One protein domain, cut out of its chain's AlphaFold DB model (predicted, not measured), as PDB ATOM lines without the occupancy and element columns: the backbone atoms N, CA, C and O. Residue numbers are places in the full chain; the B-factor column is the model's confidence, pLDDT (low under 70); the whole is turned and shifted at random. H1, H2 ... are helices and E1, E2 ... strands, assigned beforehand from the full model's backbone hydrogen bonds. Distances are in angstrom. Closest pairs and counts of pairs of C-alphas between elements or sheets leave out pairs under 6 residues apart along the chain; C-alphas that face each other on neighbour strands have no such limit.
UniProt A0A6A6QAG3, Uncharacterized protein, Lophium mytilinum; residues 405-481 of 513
ATOM      1  N   ARG A 405      -8.550   7.403  -1.916       48.41
ATOM      2  CA  ARG A 405      -7.789   7.767  -3.127       48.41
ATOM      3  C   ARG A 405      -8.537   8.742  -4.053       48.41
ATOM      4  O   ARG A 405      -7.916   9.661  -4.574       48.41
ATOM      5  N   LEU A 406      -9.863   8.629  -4.173       47.94
ATOM      6  CA  LEU A 406     -10.685   9.534  -4.995       47.94
ATOM      7  C   LEU A 406     -10.598  11.020  -4.545       47.94
ATOM      8  O   LEU A 406     -10.344  11.881  -5.387       47.94
ATOM      9  N   PRO A 407     -10.724  11.359  -3.240       49.56
ATOM     10  CA  PRO A 407     -10.433  12.705  -2.742       49.56
ATOM     11  C   PRO A 407      -9.018  13.209  -3.064       49.56
ATOM     12  O   PRO A 407      -8.865  14.368  -3.438       49.56
ATOM     13  N   TYR A 408      -7.996  12.356  -2.928       52.41
ATOM     14  CA  TYR A 408      -6.597  12.714  -3.209       52.41
ATOM     15  C   TYR A 408      -6.330  12.954  -4.705       52.41
ATOM     16  O   TYR A 408      -5.484  13.771  -5.057       52.41
ATOM     17  N   GLN A 409      -7.068  12.299  -5.597       54.97
ATOM     18  CA  GLN A 409      -6.943  12.490  -7.043       54.97
ATOM     19  C   GLN A 409      -7.735  13.691  -7.559       54.97
ATOM     20  O   GLN A 409      -7.213  14.457  -8.363       54.97
ATOM     21  N   LEU A 410      -8.931  13.957  -7.016       53.06
ATOM     22  CA  LEU A 410      -9.592  15.257  -7.205       53.06
ATOM     23  C   LEU A 410      -8.696  16.403  -6.715       53.06
ATOM     24  O   LEU A 410      -8.689  17.473  -7.320       53.06
ATOM     25  N   LEU A 411      -7.893  16.159  -5.672       55.47
ATOM     26  CA  LEU A 411      -6.818  17.050  -5.236       55.47
ATOM     27  C   LEU A 411      -5.755  17.234  -6.315       55.47
ATOM     28  O   LEU A 411      -5.398  18.366  -6.591       55.47
ATOM     29  N   SER A 412      -5.250  16.151  -6.914       56.81
ATOM     30  CA  SER A 412      -4.228  16.196  -7.968       56.81
ATOM     31  C   SER A 412      -4.729  16.933  -9.214       56.81
ATOM     32  O   SER A 412      -4.019  17.786  -9.744       56.81
ATOM     33  N   ILE A 413      -5.983  16.701  -9.613       57.53
ATOM     34  CA  ILE A 413      -6.643  17.422 -10.706       57.53
ATOM     35  C   ILE A 413      -6.790  18.906 -10.339       57.53
ATOM     36  O   ILE A 413      -6.378  19.772 -11.106       57.53
ATOM     37  N   ALA A 414      -7.306  19.229  -9.147       54.84
ATOM     38  CA  ALA A 414      -7.455  20.616  -8.695       54.84
ATOM     39  C   ALA A 414      -6.106  21.345  -8.535       54.84
ATOM     40  O   ALA A 414      -6.006  22.534  -8.843       54.84
ATOM     41  N   TRP A 415      -5.071  20.625  -8.098       57.94
ATOM     42  CA  TRP A 415      -3.698  21.100  -7.946       57.94
ATOM     43  C   TRP A 415      -3.066  21.403  -9.305       57.94
ATOM     44  O   TRP A 415      -2.460  22.458  -9.482       57.94
ATOM     45  N   HIS A 416      -3.286  20.543 -10.305       58.78
ATOM     46  CA  HIS A 416      -2.806  20.769 -11.667       58.78
ATOM     47  C   HIS A 416      -3.417  21.998 -12.341       58.78
ATOM     48  O   HIS A 416      -2.776  22.590 -13.208       58.78
ATOM     49  N   PHE A 417      -4.602  22.442 -11.920       55.78
ATOM     50  CA  PHE A 417      -5.211  23.637 -12.496       55.78
ATOM     51  C   PHE A 417      -4.633  24.962 -11.979       55.78
ATOM     52  O   PHE A 417      -4.987  25.995 -12.547       55.78
ATOM     53  N   GLY A 418      -3.774  24.987 -10.942       61.62
ATOM     54  CA  GLY A 418      -3.049  26.182 -10.440       61.62
ATOM     55  C   GLY A 418      -3.915  27.379  -9.990       61.62
ATOM     56  O   GLY A 418      -3.430  28.348  -9.410       61.62
ATOM     57  N   TRP A 419      -5.220  27.320 -10.243       64.19
ATOM     58  CA  TRP A 419      -6.209  28.358  -9.994       64.19
ATOM     59  C   TRP A 419      -6.559  28.455  -8.506       64.19
ATOM     60  O   TRP A 419      -6.857  29.534  -7.998       64.19
ATOM     61  N   TRP A 420      -6.449  27.332  -7.795       64.12
ATOM     62  CA  TRP A 420      -6.791  27.198  -6.381       64.12
ATOM     63  C   TRP A 420      -5.795  27.889  -5.452       64.12
ATOM     64  O   TRP A 420      -6.214  28.562  -4.513       64.12
ATOM     65  N   GLU A 421      -4.497  27.801  -5.749       66.31
ATOM     66  CA  GLU A 421      -3.436  28.383  -4.916       66.31
ATOM     67  C   GLU A 421      -3.521  29.918  -4.853       66.31
ATOM     68  O   GLU A 421      -3.160  30.530  -3.852       66.31
ATOM     69  N   ARG A 422      -4.082  30.557  -5.891       73.56
ATOM     70  CA  ARG A 422      -4.288  32.016  -5.915       73.56
ATOM     71  C   ARG A 422      -5.526  32.484  -5.152       73.56
ATOM     72  O   ARG A 422      -5.590  33.658  -4.800       73.56
ATOM     73  N   GLN A 423      -6.518  31.617  -4.949       74.69
ATOM     74  CA  GLN A 423      -7.818  31.997  -4.377       74.69
ATOM     75  C   GLN A 423      -8.002  31.521  -2.932       74.69
ATOM     76  O   GLN A 423      -8.762  32.133  -2.181       74.69
ATOM     77  N   PHE A 424      -7.304  30.458  -2.520       79.44
ATOM     78  CA  PHE A 424      -7.461  29.861  -1.197       79.44
ATOM     79  C   PHE A 424      -6.128  29.801  -0.458       79.44
ATOM     80  O   PHE A 424      -5.175  29.178  -0.915       79.44
ATOM     81  N   GLY A 425      -6.088  30.395   0.737       83.06
ATOM     82  CA  GLY A 425      -5.015  30.115   1.687       83.06
ATOM     83  C   GLY A 425      -5.029  28.639   2.099       83.06
ATOM     84  O   GLY A 425      -6.081  27.991   2.079       83.06
ATOM     85  N   ALA A 426      -3.878  28.111   2.524       79.81
ATOM     86  CA  ALA A 426      -3.737  26.712   2.945       79.81
ATOM     87  C   ALA A 426      -4.780  26.299   4.008       79.81
ATOM     88  O   ALA A 426      -5.307  25.187   3.962       79.81
ATOM     89  N   GLY A 427      -5.153  27.220   4.908       80.56
ATOM     90  CA  GLY A 427      -6.191  26.996   5.920       80.56
ATOM     91  C   GLY A 427      -7.609  26.817   5.360       80.56
ATOM     92  O   GLY A 427      -8.425  26.125   5.964       80.56
ATOM     93  N   GLN A 428      -7.911  27.378   4.185       88.44
ATOM     94  CA  GLN A 428      -9.228  27.263   3.545       88.44
ATOM     95  C   GLN A 428      -9.363  26.028   2.655       88.44
ATOM     96  O   GLN A 428     -10.477  25.549   2.429       88.44
ATOM     97  N   LEU A 429      -8.238  25.529   2.143       87.06
ATOM     98  CA  LEU A 429      -8.207  24.425   1.194       87.06
ATOM     99  C   LEU A 429      -8.688  23.120   1.848       87.06
ATOM    100  O   LEU A 429      -9.538  22.430   1.288       87.06
ATOM    101  N   ILE A 430      -8.222  22.823   3.067       87.56
ATOM    102  CA  ILE A 430      -8.548  21.571   3.771       87.56
ATOM    103  C   ILE A 430     -10.068  21.405   3.987       87.56
ATOM    104  O   ILE A 430     -10.613  20.392   3.542       87.56
ATOM    105  N   PRO A 431     -10.799  22.365   4.597       86.56
ATOM    106  CA  PRO A 431     -12.249  22.247   4.765       86.56
ATOM    107  C   PRO A 431     -13.006  22.118   3.446       86.56
ATOM    108  O   PRO A 431     -13.979  21.368   3.363       86.56
ATOM    109  N   PHE A 432     -12.556  22.838   2.415       89.69
ATOM    110  CA  PHE A 432     -13.167  22.782   1.097       89.69
ATOM    111  C   PHE A 432     -13.084  21.371   0.499       89.69
ATOM    112  O   PHE A 432     -14.109  20.809   0.109       89.69
ATOM    113  N   ILE A 433     -11.889  20.772   0.497       87.50
ATOM    114  CA  ILE A 433     -11.659  19.412  -0.009       87.50
ATOM    115  C   ILE A 433     -12.525  18.403   0.736       87.50
ATOM    116  O   ILE A 433     -13.170  17.565   0.107       87.50
ATOM    117  N   ILE A 434     -12.558  18.491   2.069       87.19
ATOM    118  CA  ILE A 434     -13.366  17.595   2.903       87.19
ATOM    119  C   ILE A 434     -14.842  17.689   2.492       87.19
ATOM    120  O   ILE A 434     -15.476  16.658   2.259       87.19
ATOM    121  N   GLY A 435     -15.365  18.907   2.310       87.81
ATOM    122  CA  GLY A 435     -16.743  19.132   1.875       87.81
ATOM    123  C   GLY A 435     -17.048  18.569   0.484       87.81
ATOM    124  O   GLY A 435     -18.081  17.915   0.297       87.81
ATOM    125  N   VAL A 436     -16.152  18.765  -0.489       88.50
ATOM    126  CA  VAL A 436     -16.298  18.209  -1.847       88.50
ATOM    127  C   VAL A 436     -16.271  16.684  -1.820       88.50
ATOM    128  O   VAL A 436     -17.166  16.049  -2.374       88.50
ATOM    129  N   ALA A 437     -15.296  16.088  -1.133       86.94
ATOM    130  CA  ALA A 437     -15.164  14.639  -1.016       86.94
ATOM    131  C   ALA A 437     -16.397  14.003  -0.356       86.94
ATOM    132  O   ALA A 437     -16.913  12.984  -0.819       86.94
ATOM    133  N   SER A 438     -16.903  14.634   0.704       86.44
ATOM    134  CA  SER A 438     -18.123  14.214   1.393       86.44
ATOM    135  C   SER A 438     -19.353  14.311   0.488       86.44
ATOM    136  O   SER A 438     -20.167  13.389   0.445       86.44
ATOM    137  N   SER A 439     -19.463  15.385  -0.299       87.25
ATOM    138  CA  SER A 439     -20.550  15.564  -1.271       87.25
ATOM    139  C   SER A 439     -20.506  14.535  -2.392       87.25
ATOM    140  O   SER A 439     -21.537  13.949  -2.707       87.25
ATOM    141  N   ALA A 440     -19.324  14.258  -2.945       87.12
ATOM    142  CA  ALA A 440     -19.145  13.238  -3.974       87.12
ATOM    143  C   ALA A 440     -19.574  11.852  -3.467       87.12
ATOM    144  O   ALA A 440     -20.356  11.168  -4.127       87.12
ATOM    145  N   ARG A 441     -19.151  11.475  -2.251       85.38
ATOM    146  CA  ARG A 441     -19.572  10.218  -1.609       85.38
ATOM    147  C   ARG A 441     -21.076  10.162  -1.356       85.38
ATOM    148  O   ARG A 441     -21.692   9.124  -1.592       85.38
ATOM    149  N   ALA A 442     -21.678  11.261  -0.898       85.88
ATOM    150  CA  ALA A 442     -23.124  11.323  -0.718       85.88
ATOM    151  C   ALA A 442     -23.835  11.094  -2.056       85.88
ATOM    152  O   ALA A 442     -24.631  10.168  -2.152       85.88
ATOM    153  N   VAL A 443     -23.487  11.846  -3.106       86.06
ATOM    154  CA  VAL A 443     -24.071  11.692  -4.452       86.06
ATOM    155  C   VAL A 443     -23.913  10.263  -4.974       86.06
ATOM    156  O   VAL A 443     -24.894   9.683  -5.435       86.06
ATOM    157  N   GLN A 444     -22.733   9.656  -4.825       86.81
ATOM    158  CA  GLN A 444     -22.496   8.258  -5.191       86.81
ATOM    159  C   GLN A 444     -23.487   7.311  -4.494       86.81
ATOM    160  O   GLN A 444     -24.111   6.476  -5.151       86.81
ATOM    161  N   ARG A 445     -23.691   7.461  -3.178       85.62
ATOM    162  CA  ARG A 445     -24.663   6.647  -2.427       85.62
ATOM    163  C   ARG A 445     -26.098   6.877  -2.895       85.62
ATOM    164  O   ARG A 445     -26.850   5.914  -3.021       85.62
ATOM    165  N   ILE A 446     -26.472   8.117  -3.213       86.06
ATOM    166  CA  ILE A 446     -27.795   8.423  -3.782       86.06
ATOM    167  C   ILE A 446     -27.989   7.682  -5.099       86.06
ATOM    168  O   ILE A 446     -29.001   7.004  -5.274       86.06
ATOM    169  N   CYS A 447     -27.017   7.774  -6.005       86.81
ATOM    170  CA  CYS A 447     -27.056   7.071  -7.281       86.81
ATOM    171  C   CYS A 447     -27.217   5.563  -7.069       86.81
ATOM    172  O   CYS A 447     -28.074   4.958  -7.708       86.81
ATOM    173  N   LEU A 448     -26.488   4.969  -6.120       85.81
ATOM    174  CA  LEU A 448     -26.610   3.543  -5.810       85.81
ATOM    175  C   LEU A 448     -27.995   3.162  -5.300       85.81
ATOM    176  O   LEU A 448     -28.568   2.181  -5.770       85.81
ATOM    177  N   VAL A 449     -28.569   3.942  -4.384       85.69
ATOM    178  CA  VAL A 449     -29.923   3.685  -3.880       85.69
ATOM    179  C   VAL A 449     -30.960   3.816  -4.999       85.69
ATOM    180  O   VAL A 449     -31.864   2.985  -5.100       85.69
ATOM    181  N   LEU A 450     -30.822   4.813  -5.878       86.88
ATOM    182  CA  LEU A 450     -31.709   4.989  -7.029       86.88
ATOM    183  C   LEU A 450     -31.586   3.836  -8.036       86.88
ATOM    184  O   LEU A 450     -32.607   3.352  -8.527       86.88
ATOM    185  N   ILE A 451     -30.367   3.363  -8.303       87.38
ATOM    186  CA  ILE A 451     -30.106   2.212  -9.177       87.38
ATOM    187  C   ILE A 451     -30.714   0.941  -8.575       87.38
ATOM    188  O   ILE A 451     -31.483   0.274  -9.262       87.38
ATOM    189  N   LYS A 452     -30.474   0.649  -7.289       85.81
ATOM    190  CA  LYS A 452     -31.051  -0.521  -6.595       85.81
ATOM    191  C   LYS A 452     -32.576  -0.492  -6.564       85.81
ATOM    192  O   LYS A 452     -33.224  -1.527  -6.678       85.81
ATOM    193  N   LYS A 453     -33.167   0.700  -6.443       87.62
ATOM    194  CA  LYS A 453     -34.621   0.869  -6.512       87.62
ATOM    195  C   LYS A 453     -35.169   0.595  -7.915       87.62
ATOM    196  O   LYS A 453     -36.278   0.085  -8.034       87.62
ATOM    197  N   LYS A 454     -34.426   0.964  -8.964       93.31
ATOM    198  CA  LYS A 454     -34.828   0.759 -10.363       93.31
ATOM    199  C   LYS A 454     -34.608  -0.683 -10.832       93.31
ATOM    200  O   LYS A 454     -35.414  -1.178 -11.612       93.31
ATOM    201  N   TYR A 455     -33.559  -1.343 -10.345       92.44
ATOM    202  CA  TYR A 455     -33.177  -2.706 -10.714       92.44
ATOM    203  C   TYR A 455     -33.081  -3.579  -9.452       92.44
ATOM    204  O   TYR A 455     -32.012  -3.661  -8.847       92.44
ATOM    205  N   PRO A 456     -34.180  -4.232  -9.025       89.44
ATOM    206  CA  PRO A 456     -34.207  -5.044  -7.804       89.44
ATOM    207  C   PRO A 456     -33.180  -6.182  -7.804       89.44
ATOM    208  O   PRO A 456     -32.612  -6.499  -6.760       89.44
ATOM    209  N   ASP A 457     -32.871  -6.730  -8.982       90.88
ATOM    210  CA  ASP A 457     -31.862  -7.783  -9.169       90.88
ATOM    211  C   ASP A 457     -30.441  -7.318  -8.799       90.88
ATOM    212  O   ASP A 457     -29.533  -8.131  -8.636       90.88
ATOM    213  N   TRP A 458     -30.241  -6.003  -8.644       87.81
ATOM    214  CA  TRP A 458     -28.974  -5.381  -8.255       87.81
ATOM    215  C   TRP A 458     -28.885  -5.131  -6.744       87.81
ATOM    216  O   TRP A 458     -27.992  -4.421  -6.275       87.81
ATOM    217  N   ALA A 459     -29.788  -5.702  -5.940       82.06
ATOM    218  CA  ALA A 459     -29.751  -5.550  -4.487       82.06
ATOM    219  C   ALA A 459     -28.394  -5.968  -3.881       82.06
ATOM    220  O   ALA A 459     -27.883  -5.261  -3.003       82.06
ATOM    221  N   SER A 460     -27.783  -7.044  -4.398       83.75
ATOM    222  CA  SER A 460     -26.481  -7.577  -3.959       83.75
ATOM    223  C   SER A 460     -25.265  -6.941  -4.640       83.75
ATOM    224  O   SER A 460     -24.129  -7.345  -4.397       83.75
ATOM    225  N   VAL A 461     -25.487  -5.952  -5.503       80.50
ATOM    226  CA  VAL A 461     -24.416  -5.287  -6.234       80.50
ATOM    227  C   VAL A 461     -23.817  -4.178  -5.371       80.50
ATOM    228  O   VAL A 461     -24.532  -3.340  -4.799       80.50
ATOM    229  N   GLU A 462     -22.494  -4.185  -5.273       82.88
ATOM    230  CA  GLU A 462     -21.681  -3.156  -4.638       82.88
ATOM    231  C   GLU A 462     -20.892  -2.424  -5.732       82.88
ATOM    232  O   GLU A 462     -20.276  -3.044  -6.596       82.88
ATOM    233  N   LEU A 463     -20.953  -1.090  -5.735       80.00
ATOM    234  CA  LEU A 463     -20.135  -0.281  -6.635       80.00
ATOM    235  C   LEU A 463     -18.803  -0.025  -5.948       80.00
ATOM    236  O   LEU A 463     -18.710   0.824  -5.055       80.00
ATOM    237  N   VAL A 464     -17.790  -0.765  -6.373       80.62
ATOM    238  CA  VAL A 464     -16.426  -0.600  -5.898       80.62
ATOM    239  C   VAL A 464     -15.753   0.410  -6.813       80.62
ATOM    240  O   VAL A 464     -15.577   0.183  -8.006       80.62
ATOM    241  N   VAL A 465     -15.391   1.558  -6.252       77.62
ATOM    242  CA  VAL A 465     -14.544   2.519  -6.960       77.62
ATOM    243  C   VAL A 465     -13.116   2.038  -6.783       77.62
ATOM    244  O   VAL A 465     -12.543   2.190  -5.699       77.62
ATOM    245  N   ARG A 466     -12.563   1.414  -7.821       79.06
ATOM    246  CA  ARG A 466     -11.141   1.106  -7.863       79.06
ATOM    247  C   ARG A 466     -10.420   2.307  -8.415       79.06
ATOM    248  O   ARG A 466     -10.850   2.961  -9.358       79.06
ATOM    249  N   VAL A 467      -9.315   2.604  -7.771       71.56
ATOM    250  CA  VAL A 467      -8.455   3.676  -8.207       71.56
ATOM    251  C   VAL A 467      -7.196   3.028  -8.742       71.56
ATOM    252  O   VAL A 467      -6.488   2.368  -7.970       71.56
ATOM    253  N   GLY A 468      -6.978   3.188 -10.048       77.12
ATOM    254  CA  GLY A 468      -5.821   2.665 -10.759       77.12
ATOM    255  C   GLY A 468      -4.505   3.208 -10.202       77.12
ATOM    256  O   GLY A 468      -4.471   4.033  -9.282       77.12
ATOM    257  N   GLU A 469      -3.390   2.704 -10.731       82.81
ATOM    258  CA  GLU A 469      -2.063   3.231 -10.388       82.81
ATOM    259  C   GLU A 469      -1.908   4.689 -10.837       82.81
ATOM    260  O   GLU A 469      -1.267   5.481 -10.142       82.81
ATOM    261  N   ASP A 470      -2.575   5.062 -11.933       78.81
ATOM    262  CA  ASP A 470      -2.590   6.432 -12.419       78.81
ATOM    263  C   ASP A 470      -3.591   7.313 -11.651       78.81
ATOM    264  O   ASP A 470      -4.748   6.930 -11.448       78.81
ATOM    265  N   PRO A 471      -3.199   8.551 -11.277       62.75
ATOM    266  CA  PRO A 471      -4.041   9.497 -10.550       62.75
ATOM    267  C   PRO A 471      -5.334   9.911 -11.273       62.75
ATOM    268  O   PRO A 471      -6.162  10.613 -10.700       62.75
ATOM    269  N   ILE A 472      -5.475   9.534 -12.540       75.00
ATOM    270  CA  ILE A 472      -6.565   9.935 -13.431       75.00
ATOM    271  C   ILE A 472      -7.483   8.738 -13.735       75.00
ATOM    272  O   ILE A 472      -8.612   8.936 -14.182       75.00
ATOM    273  N   ASP A 473      -7.036   7.510 -13.453       73.12
ATOM    274  CA  ASP A 473      -7.760   6.291 -13.801       73.12
ATOM    275  C   ASP A 473      -8.664   5.851 -12.640       73.12
ATOM    276  O   ASP A 473      -8.228   5.271 -11.638       73.12
ATOM    277  N   ILE A 474      -9.942   6.216 -12.746       72.62
ATOM    278  CA  ILE A 474     -10.984   5.871 -11.778       72.62
ATOM    279  C   ILE A 474     -11.898   4.846 -12.443       72.62
ATOM    280  O   ILE A 474     -12.789   5.206 -13.214       72.62
ATOM    281  N   ASP A 475     -11.701   3.579 -12.094       80.19
ATOM    282  CA  ASP A 475     -12.524   2.479 -12.575       80.19
ATOM    283  C   ASP A 475     -13.713   2.258 -11.639       80.19
ATOM    284  O   ASP A 475     -13.591   1.985 -10.439       80.19
ATOM    285  N   PHE A 476     -14.908   2.361 -12.210       79.62
ATOM    286  CA  PHE A 476     -16.147   2.020 -11.529       79.62
ATOM    287  C   PHE A 476     -16.459   0.549 -11.788       79.62
ATOM    288  O   PHE A 476     -17.060   0.201 -12.804       79.62
ATOM    289  N   GLU A 477     -16.060  -0.323 -10.863       84.75
ATOM    290  CA  GLU A 477     -16.354  -1.748 -10.960       84.75
ATOM    291  C   GLU A 477     -17.672  -2.067 -10.249       84.75
ATOM    292  O   GLU A 477     -17.883  -1.773  -9.068       84.75
ATOM    293  N   ILE A 478     -18.585  -2.684 -10.991       83.12
ATOM    294  CA  ILE A 478     -19.854  -3.175 -10.471       83.12
ATOM    295  C   ILE A 478     -19.635  -4.628 -10.044       83.12
ATOM    296  O   ILE A 478     -19.687  -5.535 -10.872       83.12
ATOM    297  N   VAL A 479     -19.383  -4.852  -8.753       88.38
ATOM    298  CA  VAL A 479     -19.125  -6.193  -8.213       88.38
ATOM    299  C   VAL A 479     -20.429  -6.762  -7.666       88.38
ATOM    300  O   VAL A 479     -21.041  -6.212  -6.746       88.38
ATOM    301  N   LYS A 480     -20.889  -7.874  -8.239       86.19
ATOM    302  CA  LYS A 480     -22.024  -8.628  -7.702       86.19
ATOM    303  C   LYS A 480     -21.497  -9.547  -6.603       86.19
ATOM    304  O   LYS A 480     -20.775 -10.484  -6.914       86.19
ATOM    305  N   ARG A 481     -21.861  -9.308  -5.339       81.25
ATOM    306  CA  ARG A 481     -21.573 -10.292  -4.287       81.25
ATOM    307  C   ARG A 481     -22.537 -11.456  -4.399       81.25
ATOM    308  O   ARG A 481     -23.758 -11.253  -4.446       81.25
TER     309      ARG A 481
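Overview. This is residues 405 to 481 of the 513 residues of an uncharacterized protein of Lophium mytilinum (UniProt A0A6A6QAG3). One long helix, H3, makes the longest axis, and along one side of it stand, one after the other, the two-stranded hairpin of E1 and E2 and the helix H1, with few contacts to it. The short H2 lies at the turn between H1 and H3, at one end of the whole. The printed part has 77 residues, with three named helices and two named strands in the order H1, H2, H3, E1, E2; the strands make an antiparallel sheet, and the class is mixed, helices and strands. It is loose, with a radius of gyration of the C-alphas of 15.7 A, and only just elongated, spanning 48 by 24 by 14 A.

Along the chain. E1 is residues 461 to 467, 18.4 A long, and E2 is residues 474 to 480, 18.7 A, ending at C-alpha 480 at (-22.024, -8.628, -7.702). H3, residues 426 to 454, measures 42.6 A from C-alpha 426 at (-3.737, 26.712, 2.945). H1, residues 405 to 416, begins at C-alpha 405 at (-7.789, 7.767, -3.127) and measures 16.3 A. H2 is residues 419 to 423, 6.9 A.

Arrangement. E1 and E2 form a hairpin, antiparallel at 154 degrees, with N 464 and O 477 within hydrogen-bond range at 2.9 A. The closest C-alphas of E1 and H3 are those of Leu 463 and Leu 448, 7.6 A apart. H3 and E2 are apart. H1 touches H3 with residues 406 to 411 alone, closest at the C-alphas of Pro 407 and Ala 437, 5.4 A. They run opposite ways at a steep tilt of 51 degrees. The C-alphas of Arg 405 in H1 and Val 467 in E1, the closest of the two, are 6.6 A apart. H2 and H3 are only just apart, 8.2 A at the closest. In H1 every O i to N i+4 pair is within hydrogen-bond range, in H3 23 of 25, and in H2 0 of 1, with 1 of 2 O i to N i+3 pairs.

Size, cuts and confidence. The two C-alphas farthest apart, those of Arg 422 and Asp 457, are 48.5 A apart. The printed part has no cut, and no link is long. Mean pLDDT of the printed part is 77.5; residues 405 to 421 and residue 471 are under 70.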